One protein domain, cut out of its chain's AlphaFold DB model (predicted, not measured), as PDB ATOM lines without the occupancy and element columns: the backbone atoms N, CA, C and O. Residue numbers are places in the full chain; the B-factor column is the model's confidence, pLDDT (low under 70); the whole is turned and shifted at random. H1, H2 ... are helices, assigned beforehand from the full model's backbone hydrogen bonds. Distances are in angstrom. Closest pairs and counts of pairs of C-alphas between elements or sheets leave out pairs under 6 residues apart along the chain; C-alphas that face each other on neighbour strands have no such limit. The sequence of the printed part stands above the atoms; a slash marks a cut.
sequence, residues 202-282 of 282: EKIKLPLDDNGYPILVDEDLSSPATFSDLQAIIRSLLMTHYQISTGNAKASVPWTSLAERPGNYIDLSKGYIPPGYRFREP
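This is residues 202 to 282 of the 282 residues of an uncharacterized protein of Serpula lacrymans var. lacrymans (strain S7.9) (UniProt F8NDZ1). With little regular structure, this is one long helix, H1, with a stretch of loop, residues 202 to 217, running beside it on one side, and the short helix H2 and the closing residues 277 to 282 on the other. Two stretches stick out: residues 218 to 227, of which 227 belongs to H1, and residues 267 to 276, which hold no named element. The printed part has 81 residues, 26 of them in the two named helices, H1 then H2, with no named strand; it is all helix. It is only just compact, close to loose, with a radius of gyration of the C-alphas of 14.0 A and spans of 39 by 29 by 23 A.

H1, residues 227 to 246, begins at C-alpha 227 (54.392, 25.632, -2.772) and is 28.5 A long. H2, residues 255 to 260, is 8.6 A long and ends at C-alpha 260 (46.546, 48.577, -9.595).

H1 and H2 are apart, joined by a short link of 8 residues. In both, every O i to N i+4 pair is within hydrogen-bond range.

The C-alphas of Ser 222 and Asn 264, the two farthest apart, are 39.8 A apart. The printed part has no cut. Mean pLDDT of the printed part is 71.3; 29 residues are under 70, among them residues 216 to 233.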
ATOM      1  N   GLU A 202      40.250  22.958   2.433       41.91
ATOM      2  CA  GLU A 202      39.918  23.276   3.810       41.91
ATOM      3  C   GLU A 202      40.616  24.595   4.083       41.91
ATOM      4  O   GLU A 202      41.812  24.733   3.807       41.91
ATOM      5  N   LYS A 203      39.819  25.629   4.380       52.19
ATOM      6  CA  LYS A 203      40.376  26.956   4.589       52.19
ATOM      7  C   LYS A 203      41.387  26.747   5.699       52.19
ATOM      8  O   LYS A 203      40.960  26.406   6.799       52.19
ATOM      9  N   ILE A 204      42.674  26.868   5.379       59.94
ATOM     10  CA  ILE A 204      43.740  26.757   6.365       59.94
ATOM     11  C   ILE A 204      43.383  27.779   7.435       59.94
ATOM     12  O   ILE A 204      43.380  28.985   7.169       59.94
ATOM     13  N   LYS A 205      42.938  27.289   8.594       62.66
ATOM     14  CA  LYS A 205      42.573  28.135   9.720       62.66
ATOM     15  C   LYS A 205      43.872  28.440  10.434       62.66
ATOM     16  O   LYS A 205      44.405  27.576  11.119       62.66
ATOM     17  N   LEU A 206      44.387  29.644  10.216       68.31
ATOM     18  CA  LEU A 206      45.513  30.129  10.995       68.31
ATOM     19  C   LEU A 206      45.037  30.354  12.439       68.31
ATOM     20  O   LEU A 206      43.935  30.888  12.620       68.31
ATOM     21  N   PRO A 207      45.816  29.935  13.449       73.00
ATOM     22  CA  PRO A 207      45.540  30.314  14.825       73.00
ATOM     23  C   PRO A 207      45.591  31.837  14.948       73.00
ATOM     24  O   PRO A 207      46.319  32.503  14.211       73.00
ATOM     25  N   LEU A 208      44.783  32.386  15.850       75.56
ATOM     26  CA  LEU A 208      44.756  33.815  16.139       75.56
ATOM     27  C   LEU A 208      45.452  34.071  17.478       75.56
ATOM     28  O   LEU A 208      45.385  33.219  18.365       75.56
ATOM     29  N   ASP A 209      46.100  35.223  17.616       74.25
ATOM     30  CA  ASP A 209      46.599  35.723  18.896       74.25
ATOM     31  C   ASP A 209      45.461  36.277  19.772       74.25
ATOM     32  O   ASP A 209      44.298  36.339  19.361       74.25
ATOM     33  N   ASP A 210      45.807  36.711  20.985       76.81
ATOM     34  CA  ASP A 210      44.861  37.299  21.945       76.81
ATOM     35  C   ASP A 210      44.194  38.590  21.430       76.81
ATOM     36  O   ASP A 210      43.154  39.009  21.939       76.81
ATOM     37  N   ASN A 211      44.762  39.209  20.391       71.75
ATOM     38  CA  ASN A 211      44.241  40.402  19.732       71.75
ATOM     39  C   ASN A 211      43.436  40.070  18.457       71.75
ATOM     40  O   ASN A 211      42.942  40.976  17.784       71.75
ATOM     41  N   GLY A 212      43.278  38.785  18.120       67.75
ATOM     42  CA  GLY A 212      42.551  38.313  16.946       67.75
ATOM     43  C   GLY A 212      43.343  38.348  15.634       67.75
ATOM     44  O   GLY A 212      42.749  38.109  14.580       67.75
ATOM     45  N   TYR A 213      44.649  38.624  15.659       69.88
ATOM     46  CA  TYR A 213      45.512  38.601  14.476       69.88
ATOM     47  C   TYR A 213      46.017  37.187  14.176       69.88
ATOM     48  O   TYR A 213      46.337  36.435  15.092       69.88
ATOM     49  N   PRO A 214      46.112  36.793  12.896       72.56
ATOM     50  CA  PRO A 214      46.573  35.461  12.536       72.56
ATOM     51  C   PRO A 214      48.075  35.297  12.800       72.56
ATOM     52  O   PRO A 214      48.892  36.079  12.312       72.56
ATOM     53  N   ILE A 215      48.426  34.236  13.522       72.12
ATOM     54  CA  ILE A 215      49.797  33.834  13.828       72.12
ATOM     55  C   ILE A 215      50.269  32.840  12.762       72.12
ATOM     56  O   ILE A 215      49.590  31.855  12.457       72.12
ATOM     57  N   LEU A 216      51.458  33.085  12.212       64.81
ATOM     58  CA  LEU A 216      52.206  32.072  11.474       64.81
ATOM     59  C   LEU A 216      52.917  31.195  12.504       64.81
ATOM     60  O   LEU A 216      53.827  31.661  13.182       64.81
ATOM     61  N   VAL A 217      52.454  29.959  12.677       60.16
ATOM     62  CA  VAL A 217      53.164  28.989  13.515       60.16
ATOM     63  C   VAL A 217      54.374  28.520  12.722       60.16
ATOM     64  O   VAL A 217      54.212  28.068  11.586       60.16
ATOM     65  N   ASP A 218      55.565  28.621  13.307       54.94
ATOM     66  CA  ASP A 218      56.735  27.885  12.834       54.94
ATOM     67  C   ASP A 218      56.458  26.396  13.089       54.94
ATOM     68  O   ASP A 218      56.801  25.843  14.132       54.94
ATOM     69  N   GLU A 219      55.709  25.755  12.191       49.47
ATOM     70  CA  GLU A 219      55.524  24.310  12.238       49.47
ATOM     71  C   GLU A 219      56.886  23.652  12.010       49.47
ATOM     72  O   GLU A 219      57.556  23.909  11.009       49.47
ATOM     73  N   ASP A 220      57.291  22.804  12.952       45.50
ATOM     74  CA  ASP A 220      58.460  21.941  12.838       45.50
ATOM     75  C   ASP A 220      58.203  20.992  11.650       45.50
ATOM     76  O   ASP A 220      57.434  20.029  11.746       45.50
ATOM     77  N   LEU A 221      58.742  21.358  10.477       43.56
ATOM     78  CA  LEU A 221      58.462  20.749   9.173       43.56
ATOM     79  C   LEU A 221      59.038  19.326   9.096       43.56
ATOM     80  O   LEU A 221      59.984  19.046   8.361       43.56
ATOM     81  N   SER A 222      58.419  18.390   9.805       43.78
ATOM     82  CA  SER A 222      58.616  16.949   9.616       43.78
ATOM     83  C   SER A 222      58.187  16.491   8.207       43.78
ATOM     84  O   SER A 222      58.609  15.433   7.742       43.78
ATOM     85  N   SER A 223      57.450  17.338   7.475       49.97
ATOM     86  CA  SER A 223      57.307  17.306   6.015       49.97
ATOM     87  C   SER A 223      57.457  18.720   5.426       49.97
ATOM     88  O   SER A 223      56.776  19.626   5.912       49.97
ATOM     89  N   PRO A 224      58.277  18.952   4.383       53.72
ATOM     90  CA  PRO A 224      58.416  20.277   3.783       53.72
ATOM     91  C   PRO A 224      57.087  20.737   3.162       53.72
ATOM     92  O   PRO A 224      56.518  20.042   2.318       53.72
ATOM     93  N   ALA A 225      56.599  21.910   3.576       56.16
ATOM     94  CA  ALA A 225      55.384  22.517   3.035       56.16
ATOM     95  C   ALA A 225      55.487  22.665   1.509       56.16
ATOM     96  O   ALA A 225      56.487  23.169   0.985       56.16
ATOM     97  N   THR A 226      54.459  22.239   0.769       62.75
ATOM     98  CA  THR A 226      54.468  22.402  -0.689       62.75
ATOM     99  C   THR A 226      54.238  23.868  -1.060       62.75
ATOM    100  O   THR A 226      53.624  24.634  -0.317       62.75
ATOM    101  N   PHE A 227      54.659  24.279  -2.259       58.09
ATOM    102  CA  PHE A 227      54.392  25.632  -2.772       58.09
ATOM    103  C   PHE A 227      52.893  26.004  -2.725       58.09
ATOM    104  O   PHE A 227      52.526  27.132  -2.406       58.09
ATOM    105  N   SER A 228      52.015  25.024  -2.962       59.72
ATOM    106  CA  SER A 228      50.556  25.177  -2.891       59.72
ATOM    107  C   SER A 228      50.045  25.425  -1.465       59.72
ATOM    108  O   SER A 228      49.020  26.096  -1.289       59.72
ATOM    109  N   ASP A 229      50.739  24.893  -0.457       64.31
ATOM    110  CA  ASP A 229      50.423  25.105   0.958       64.31
ATOM    111  C   ASP A 229      50.841  26.515   1.374       64.31
ATOM    112  O   ASP A 229      50.030  27.249   1.938       64.31
ATOM    113  N   LEU A 230      52.028  26.963   0.953       66.31
ATOM    114  CA  LEU A 230      52.502  28.335   1.164       66.31
ATOM    115  C   LEU A 230      51.564  29.377   0.530       66.31
ATOM    116  O   LEU A 230      51.179  30.342   1.189       66.31
ATOM    117  N   GLN A 231      51.112  29.163  -0.713       66.31
ATOM    118  CA  GLN A 231      50.124  30.042  -1.363       66.31
ATOM    119  C   GLN A 231      48.799  30.105  -0.587       66.31
ATOM    120  O   GLN A 231      48.162  31.159  -0.501       66.31
ATOM    121  N   ALA A 232      48.358  28.980  -0.015       66.31
ATOM    122  CA  ALA A 232      47.130  28.922   0.769       66.31
ATOM    123  C   ALA A 232      47.282  29.605   2.141       66.31
ATOM    124  O   ALA A 232      46.361  30.309   2.557       66.31
ATOM    125  N   ILE A 233      48.440  29.458   2.791       69.06
ATOM    126  CA  ILE A 233      48.796  30.137   4.044       69.06
ATOM    127  C   ILE A 233      48.827  31.651   3.832       69.06
ATOM    128  O   ILE A 233      48.116  32.377   4.525       69.06
ATOM    129  N   ILE A 234      49.556  32.127   2.817       72.44
ATOM    130  CA  ILE A 234      49.657  33.558   2.490       72.44
ATOM    131  C   ILE A 234      48.276  34.133   2.158       72.44
ATOM    132  O   ILE A 234      47.912  35.203   2.652       72.44
ATOM    133  N   ARG A 235      47.464  33.415   1.365       76.75
ATOM    134  CA  ARG A 235      46.094  33.847   1.059       76.75
ATOM    135  C   ARG A 235      45.246  33.945   2.330       76.75
ATOM    136  O   ARG A 235      44.501  34.911   2.459       76.75
ATOM    137  N   SER A 236      45.347  32.981   3.245       75.19
ATOM    138  CA  SER A 236      44.601  32.990   4.511       75.19
ATOM    139  C   SER A 236      45.027  34.155   5.411       75.19
ATOM    140  O   SER A 236      44.179  34.902   5.894       75.19
ATOM    141  N   LEU A 237      46.336  34.388   5.541       75.94
ATOM    142  CA  LEU A 237      46.912  35.473   6.339       75.94
ATOM    143  C   LEU A 237      46.421  36.850   5.873       75.94
ATOM    144  O   LEU A 237      45.930  37.645   6.677       75.94
ATOM    145  N   LEU A 238      46.533  37.117   4.569       79.12
ATOM    146  CA  LEU A 238      46.146  38.396   3.971       79.12
ATOM    147  C   LEU A 238      44.627  38.599   4.009       79.12
ATOM    148  O   LEU A 238      44.156  39.711   4.235       79.12
ATOM    149  N   MET A 239      43.860  37.519   3.845       81.12
ATOM    150  CA  MET A 239      42.406  37.540   3.972       81.12
ATOM    151  C   MET A 239      41.960  37.947   5.375       81.12
ATOM    152  O   MET A 239      41.154  38.864   5.510       81.12
ATOM    153  N   THR A 240      42.499  37.302   6.409       77.12
ATOM    154  CA  THR A 240      42.132  37.594   7.798       77.12
ATOM    155  C   THR A 240      42.505  39.030   8.174       77.12
ATOM    156  O   THR A 240      41.665  39.753   8.704       77.12
ATOM    157  N   HIS A 241      43.704  39.502   7.816       77.19
ATOM    158  CA  HIS A 241      44.100  40.894   8.064       77.19
ATOM    159  C   HIS A 241      43.186  41.906   7.370       77.19
ATOM    160  O   HIS A 241      42.823  42.919   7.963       77.19
ATOM    161  N   TYR A 242      42.780  41.625   6.131       80.00
ATOM    162  CA  TYR A 242      41.861  42.490   5.400       80.00
ATOM    163  C   TYR A 242      40.455  42.509   6.017       80.00
ATOM    164  O   TYR A 242      39.804  43.550   6.077       80.00
ATOM    165  N   GLN A 243      39.974  41.372   6.516       81.44
ATOM    166  CA  GLN A 243      38.693  41.296   7.219       81.44
ATOM    167  C   GLN A 243      38.717  42.078   8.537       81.44
ATOM    168  O   GLN A 243      37.746  42.769   8.843       81.44
ATOM    169  N   ILE A 244      39.830  42.017   9.273       76.81
ATOM    170  CA  ILE A 244      40.041  42.795  10.501       76.81
ATOM    171  C   ILE A 244      40.075  44.292  10.180       76.81
ATOM    172  O   ILE A 244      39.323  45.056  10.778       76.81
ATOM    173  N   SER A 245      40.883  44.719   9.204       76.62
ATOM    174  CA  SER A 245      41.038  46.143   8.873       76.62
ATOM    175  C   SER A 245      39.766  46.781   8.310       76.62
ATOM    176  O   SER A 245      39.539  47.973   8.500       76.62
ATOM    177  N   THR A 246      38.917  45.992   7.647       80.44
ATOM    178  CA  THR A 246      37.622  46.452   7.123       80.44
ATOM    179  C   THR A 246      36.465  46.286   8.109       80.44
ATOM    180  O   THR A 246      35.359  46.740   7.817       80.44
ATOM    181  N   GLY A 247      36.671  45.605   9.243       80.19
ATOM    182  CA  GLY A 247      35.600  45.227  10.172       80.19
ATOM    183  C   GLY A 247      34.548  44.285   9.565       80.19
ATOM    184  O   GLY A 247      33.458  44.131  10.116       80.19
ATOM    185  N   ASN A 248      34.837  43.661   8.418       82.44
ATOM    186  CA  ASN A 248      33.900  42.825   7.677       82.44
ATOM    187  C   ASN A 248      34.441  41.397   7.545       82.44
ATOM    188  O   ASN A 248      35.218  41.085   6.646       82.44
ATOM    189  N   ALA A 249      33.925  40.489   8.376       78.56
ATOM    190  CA  ALA A 249      34.302  39.070   8.402       78.56
ATOM    191  C   ALA A 249      34.008  38.291   7.098       78.56
ATOM    192  O   ALA A 249      34.409  37.136   6.953       78.56
ATOM    193  N   LYS A 250      33.273  38.884   6.148       80.81
ATOM    194  CA  LYS A 250      32.987  38.299   4.828       80.81
ATOM    195  C   LYS A 250      33.759  38.979   3.698       80.81
ATOM    196  O   LYS A 250      33.598  38.571   2.548       80.81
ATOM    197  N   ALA A 251      34.558  40.002   3.997       78.94
ATOM    198  CA  ALA A 251      35.333  40.712   2.995       78.94
ATOM    199  C   ALA A 251      36.373  39.790   2.353       78.94
ATOM    200  O   ALA A 251      36.936  38.904   3.001       78.94
ATOM    201  N   SER A 252      36.609  40.016   1.064       83.88
ATOM    202  CA  SER A 252      37.657  39.363   0.289       83.88
ATOM    203  C   SER A 252      38.692  40.383  -0.144       83.88
ATOM    204  O   SER A 252      38.300  41.446  -0.623       83.88
ATOM    205  N   VAL A 253      39.982  40.047  -0.046       79.69
ATOM    206  CA  VAL A 253      41.061  40.917  -0.541       79.69
ATOM    207  C   VAL A 253      40.802  41.265  -2.014       79.69
ATOM    208  O   VAL A 253      40.695  40.355  -2.842       79.69
ATOM    209  N   PRO A 254      40.693  42.555  -2.372       84.62
ATOM    210  CA  PRO A 254      40.435  42.975  -3.741       84.62
ATOM    211  C   PRO A 254      41.744  42.971  -4.540       84.62
ATOM    212  O   PRO A 254      42.304  44.025  -4.830       84.62
ATOM    213  N   TRP A 255      42.242  41.781  -4.895       83.38
ATOM    214  CA  TRP A 255      43.561  41.588  -5.522       83.38
ATOM    215  C   TRP A 255      43.805  42.477  -6.741       83.38
ATOM    216  O   TRP A 255      44.881  43.054  -6.864       83.38
ATOM    217  N   THR A 256      42.803  42.639  -7.609       83.94
ATOM    218  CA  THR A 256      42.888  43.519  -8.785       83.94
ATOM    219  C   THR A 256      43.133  44.972  -8.380       83.94
ATOM    220  O   THR A 256      44.061  45.605  -8.873       83.94
ATOM    221  N   SER A 257      42.359  45.487  -7.423       84.00
ATOM    222  CA  SER A 257      42.496  46.873  -6.971       84.00
ATOM    223  C   SER A 257      43.777  47.095  -6.162       84.00
ATOM    224  O   SER A 257      44.403  48.143  -6.300       84.00
ATOM    225  N   LEU A 258      44.201  46.103  -5.370       80.75
ATOM    226  CA  LEU A 258      45.476  46.122  -4.650       80.75
ATOM    227  C   LEU A 258      46.668  46.165  -5.618       80.75
ATOM    228  O   LEU A 258      47.623  46.896  -5.375       80.75
ATOM    229  N   ALA A 259      46.610  45.414  -6.720       81.88
ATOM    230  CA  ALA A 259      47.658  45.393  -7.737       81.88
ATOM    231  C   ALA A 259      47.746  46.707  -8.525       81.88
ATOM    232  O   ALA A 259      48.845  47.178  -8.809       81.88
ATOM    233  N   GLU A 260      46.603  47.309  -8.860       84.94
ATOM    234  CA  GLU A 260      46.546  48.577  -9.595       84.94
ATOM    235  C   GLU A 260      46.891  49.789  -8.721       84.94
ATOM    236  O   GLU A 260      47.484  50.753  -9.204       84.94
ATOM    237  N   ARG A 261      46.483  49.775  -7.445       83.62
ATOM    238  CA  ARG A 261      46.563  50.931  -6.535       83.62
ATOM    239  C   ARG A 261      46.970  50.510  -5.117       83.62
ATOM    240  O   ARG A 261      46.189  50.687  -4.180       83.62
ATOM    241  N   PRO A 262      48.195  49.994  -4.913       80.25
ATOM    242  CA  PRO A 262      48.611  49.468  -3.613       80.25
ATOM    243  C   PRO A 262      48.632  50.529  -2.504       80.25
ATOM    244  O   PRO A 262      48.327  50.211  -1.358       80.25
ATOM    245  N   GLY A 263      48.879  51.799  -2.850       80.25
ATOM    246  CA  GLY A 263      48.870  52.925  -1.904       80.25
ATOM    247  C   GLY A 263      47.521  53.205  -1.232       80.25
ATOM    248  O   GLY A 263      47.487  53.873  -0.206       80.25
ATOM    249  N   ASN A 264      46.418  52.666  -1.763       81.31
ATOM    250  CA  ASN A 264      45.100  52.773  -1.128       81.31
ATOM    251  C   ASN A 264      44.902  51.766   0.015       81.31
ATOM    252  O   ASN A 264      43.932  51.872   0.760       81.31
ATOM    253  N   TYR A 265      45.779  50.766   0.115       77.50
ATOM    254  CA  TYR A 265      45.650  49.647   1.047       77.50
ATOM    255  C   TYR A 265      46.846  49.540   1.991       77.50
ATOM    256  O   TYR A 265      46.694  49.090   3.122       77.50
ATOM    257  N   ILE A 266      48.035  49.925   1.523       78.25
ATOM    258  CA  ILE A 266      49.293  49.810   2.255       78.25
ATOM    259  C   ILE A 266      50.020  51.146   2.164       78.25
ATOM    260  O   ILE A 266      50.169  51.710   1.079       78.25
ATOM    261  N   ASP A 267      50.509  51.634   3.299       77.31
ATOM    262  CA  ASP A 267      51.348  52.827   3.342       77.31
ATOM    263  C   ASP A 267      52.722  52.528   2.719       77.31
ATOM    264  O   ASP A 267      53.625  51.979   3.356       77.31
ATOM    265  N   LEU A 268      52.869  52.885   1.441       74.75
ATOM    266  CA  LEU A 268      54.093  52.663   0.668       74.75
ATOM    267  C   LEU A 268      55.281  53.480   1.196       74.75
ATOM    268  O   LEU A 268      56.428  53.111   0.945       74.75
ATOM    269  N   SER A 269      55.030  54.565   1.939       73.94
ATOM    270  CA  SER A 269      56.086  55.439   2.467       73.94
ATOM    271  C   SER A 269      56.897  54.781   3.586       73.94
ATOM    272  O   SER A 269      58.022  55.188   3.864       73.94
ATOM    273  N   LYS A 270      56.348  53.730   4.204       76.69
ATOM    274  CA  LYS A 270      56.969  53.013   5.321       76.69
ATOM    275  C   LYS A 270      57.999  51.971   4.893       76.69
ATOM    276  O   LYS A 270      58.671  51.410   5.750       76.69
ATOM    277  N   GLY A 271      58.121  51.693   3.593       70.81
ATOM    278  CA  GLY A 271      59.125  50.760   3.073       70.81
ATOM    279  C   GLY A 271      58.890  49.289   3.435       70.81
ATOM    280  O   GLY A 271      59.807  48.487   3.310       70.81
ATOM    281  N   TYR A 272      57.678  48.907   3.856       69.75
ATOM    282  CA  TYR A 272      57.351  47.514   4.205       69.75
ATOM    283  C   TYR A 272      57.323  46.563   2.999       69.75
ATOM    284  O   TYR A 272      57.303  45.346   3.172       69.75
ATOM    285  N   ILE A 273      57.290  47.103   1.779       71.56
ATOM    286  CA  ILE A 273      57.208  46.330   0.539       71.56
ATOM    287  C   ILE A 273      58.555  46.413  -0.192       71.56
ATOM    288  O   ILE A 273      59.054  47.522  -0.401       71.56
ATOM    289  N   PRO A 274      59.125  45.277  -0.639       68.75
ATOM    290  CA  PRO A 274      60.355  45.277  -1.419       68.75
ATOM    291  C   PRO A 274      60.241  46.120  -2.705       68.75
ATOM    292  O   PRO A 274      59.209  46.063  -3.386       68.75
ATOM    293  N   PRO A 275      61.297  46.859  -3.097       68.62
ATOM    294  CA  PRO A 275      61.301  47.625  -4.341       68.62
ATOM    295  C   PRO A 275      60.971  46.746  -5.555       68.62
ATOM    296  O   PRO A 275      61.559  45.687  -5.752       68.62
ATOM    297  N   GLY A 276      60.020  47.188  -6.384       71.19
ATOM    298  CA  GLY A 276      59.618  46.475  -7.603       71.19
ATOM    299  C   GLY A 276      58.673  45.285  -7.393       71.19
ATOM    300  O   GLY A 276      58.285  44.647  -8.377       71.19
ATOM    301  N   TYR A 277      58.258  44.994  -6.155       73.38
ATOM    302  CA  TYR A 277      57.279  43.945  -5.882       73.38
ATOM    303  C   TYR A 277      55.917  44.277  -6.510       73.38
ATOM    304  O   TYR A 277      55.388  45.378  -6.353       73.38
ATOM    305  N   ARG A 278      55.334  43.306  -7.223       76.25
ATOM    306  CA  ARG A 278      54.010  43.434  -7.846       76.25
ATOM    307  C   ARG A 278      53.025  42.520  -7.137       76.25
ATOM    308  O   ARG A 278      53.170  41.301  -7.203       76.25
ATOM    309  N   PHE A 279      51.999  43.106  -6.524       74.31
ATOM    310  CA  PHE A 279      50.920  42.336  -5.914       74.31
ATOM    311  C   PHE A 279      50.186  41.514  -6.966       74.31
ATOM    312  O   PHE A 279      49.795  42.014  -8.022       74.31
ATOM    313  N   ARG A 280      50.006  40.235  -6.658       76.31
ATOM    314  CA  ARG A 280      49.177  39.295  -7.405       76.31
ATOM    315  C   ARG A 280      48.470  38.408  -6.405       76.31
ATOM    316  O   ARG A 280      48.907  38.285  -5.262       76.31
ATOM    317  N   GLU A 281      47.372  37.817  -6.846       74.31
ATOM    318  CA  GLU A 281      46.723  36.790  -6.056       74.31
ATOM    319  C   GLU A 281      47.711  35.621  -5.840       74.31
ATOM    320  O   GLU A 281      48.277  35.150  -6.833       74.31
ATOM    321  N   PRO A 282      47.957  35.201  -4.579       65.00
ATOM    322  CA  PRO A 282      48.877  34.115  -4.268       65.00
ATOM    323  C   PRO A 282      48.511  32.803  -4.948       65.00
ATOM    324  O   PRO A 282      47.305  32.460  -5.053       65.00
TER     325      PRO A 282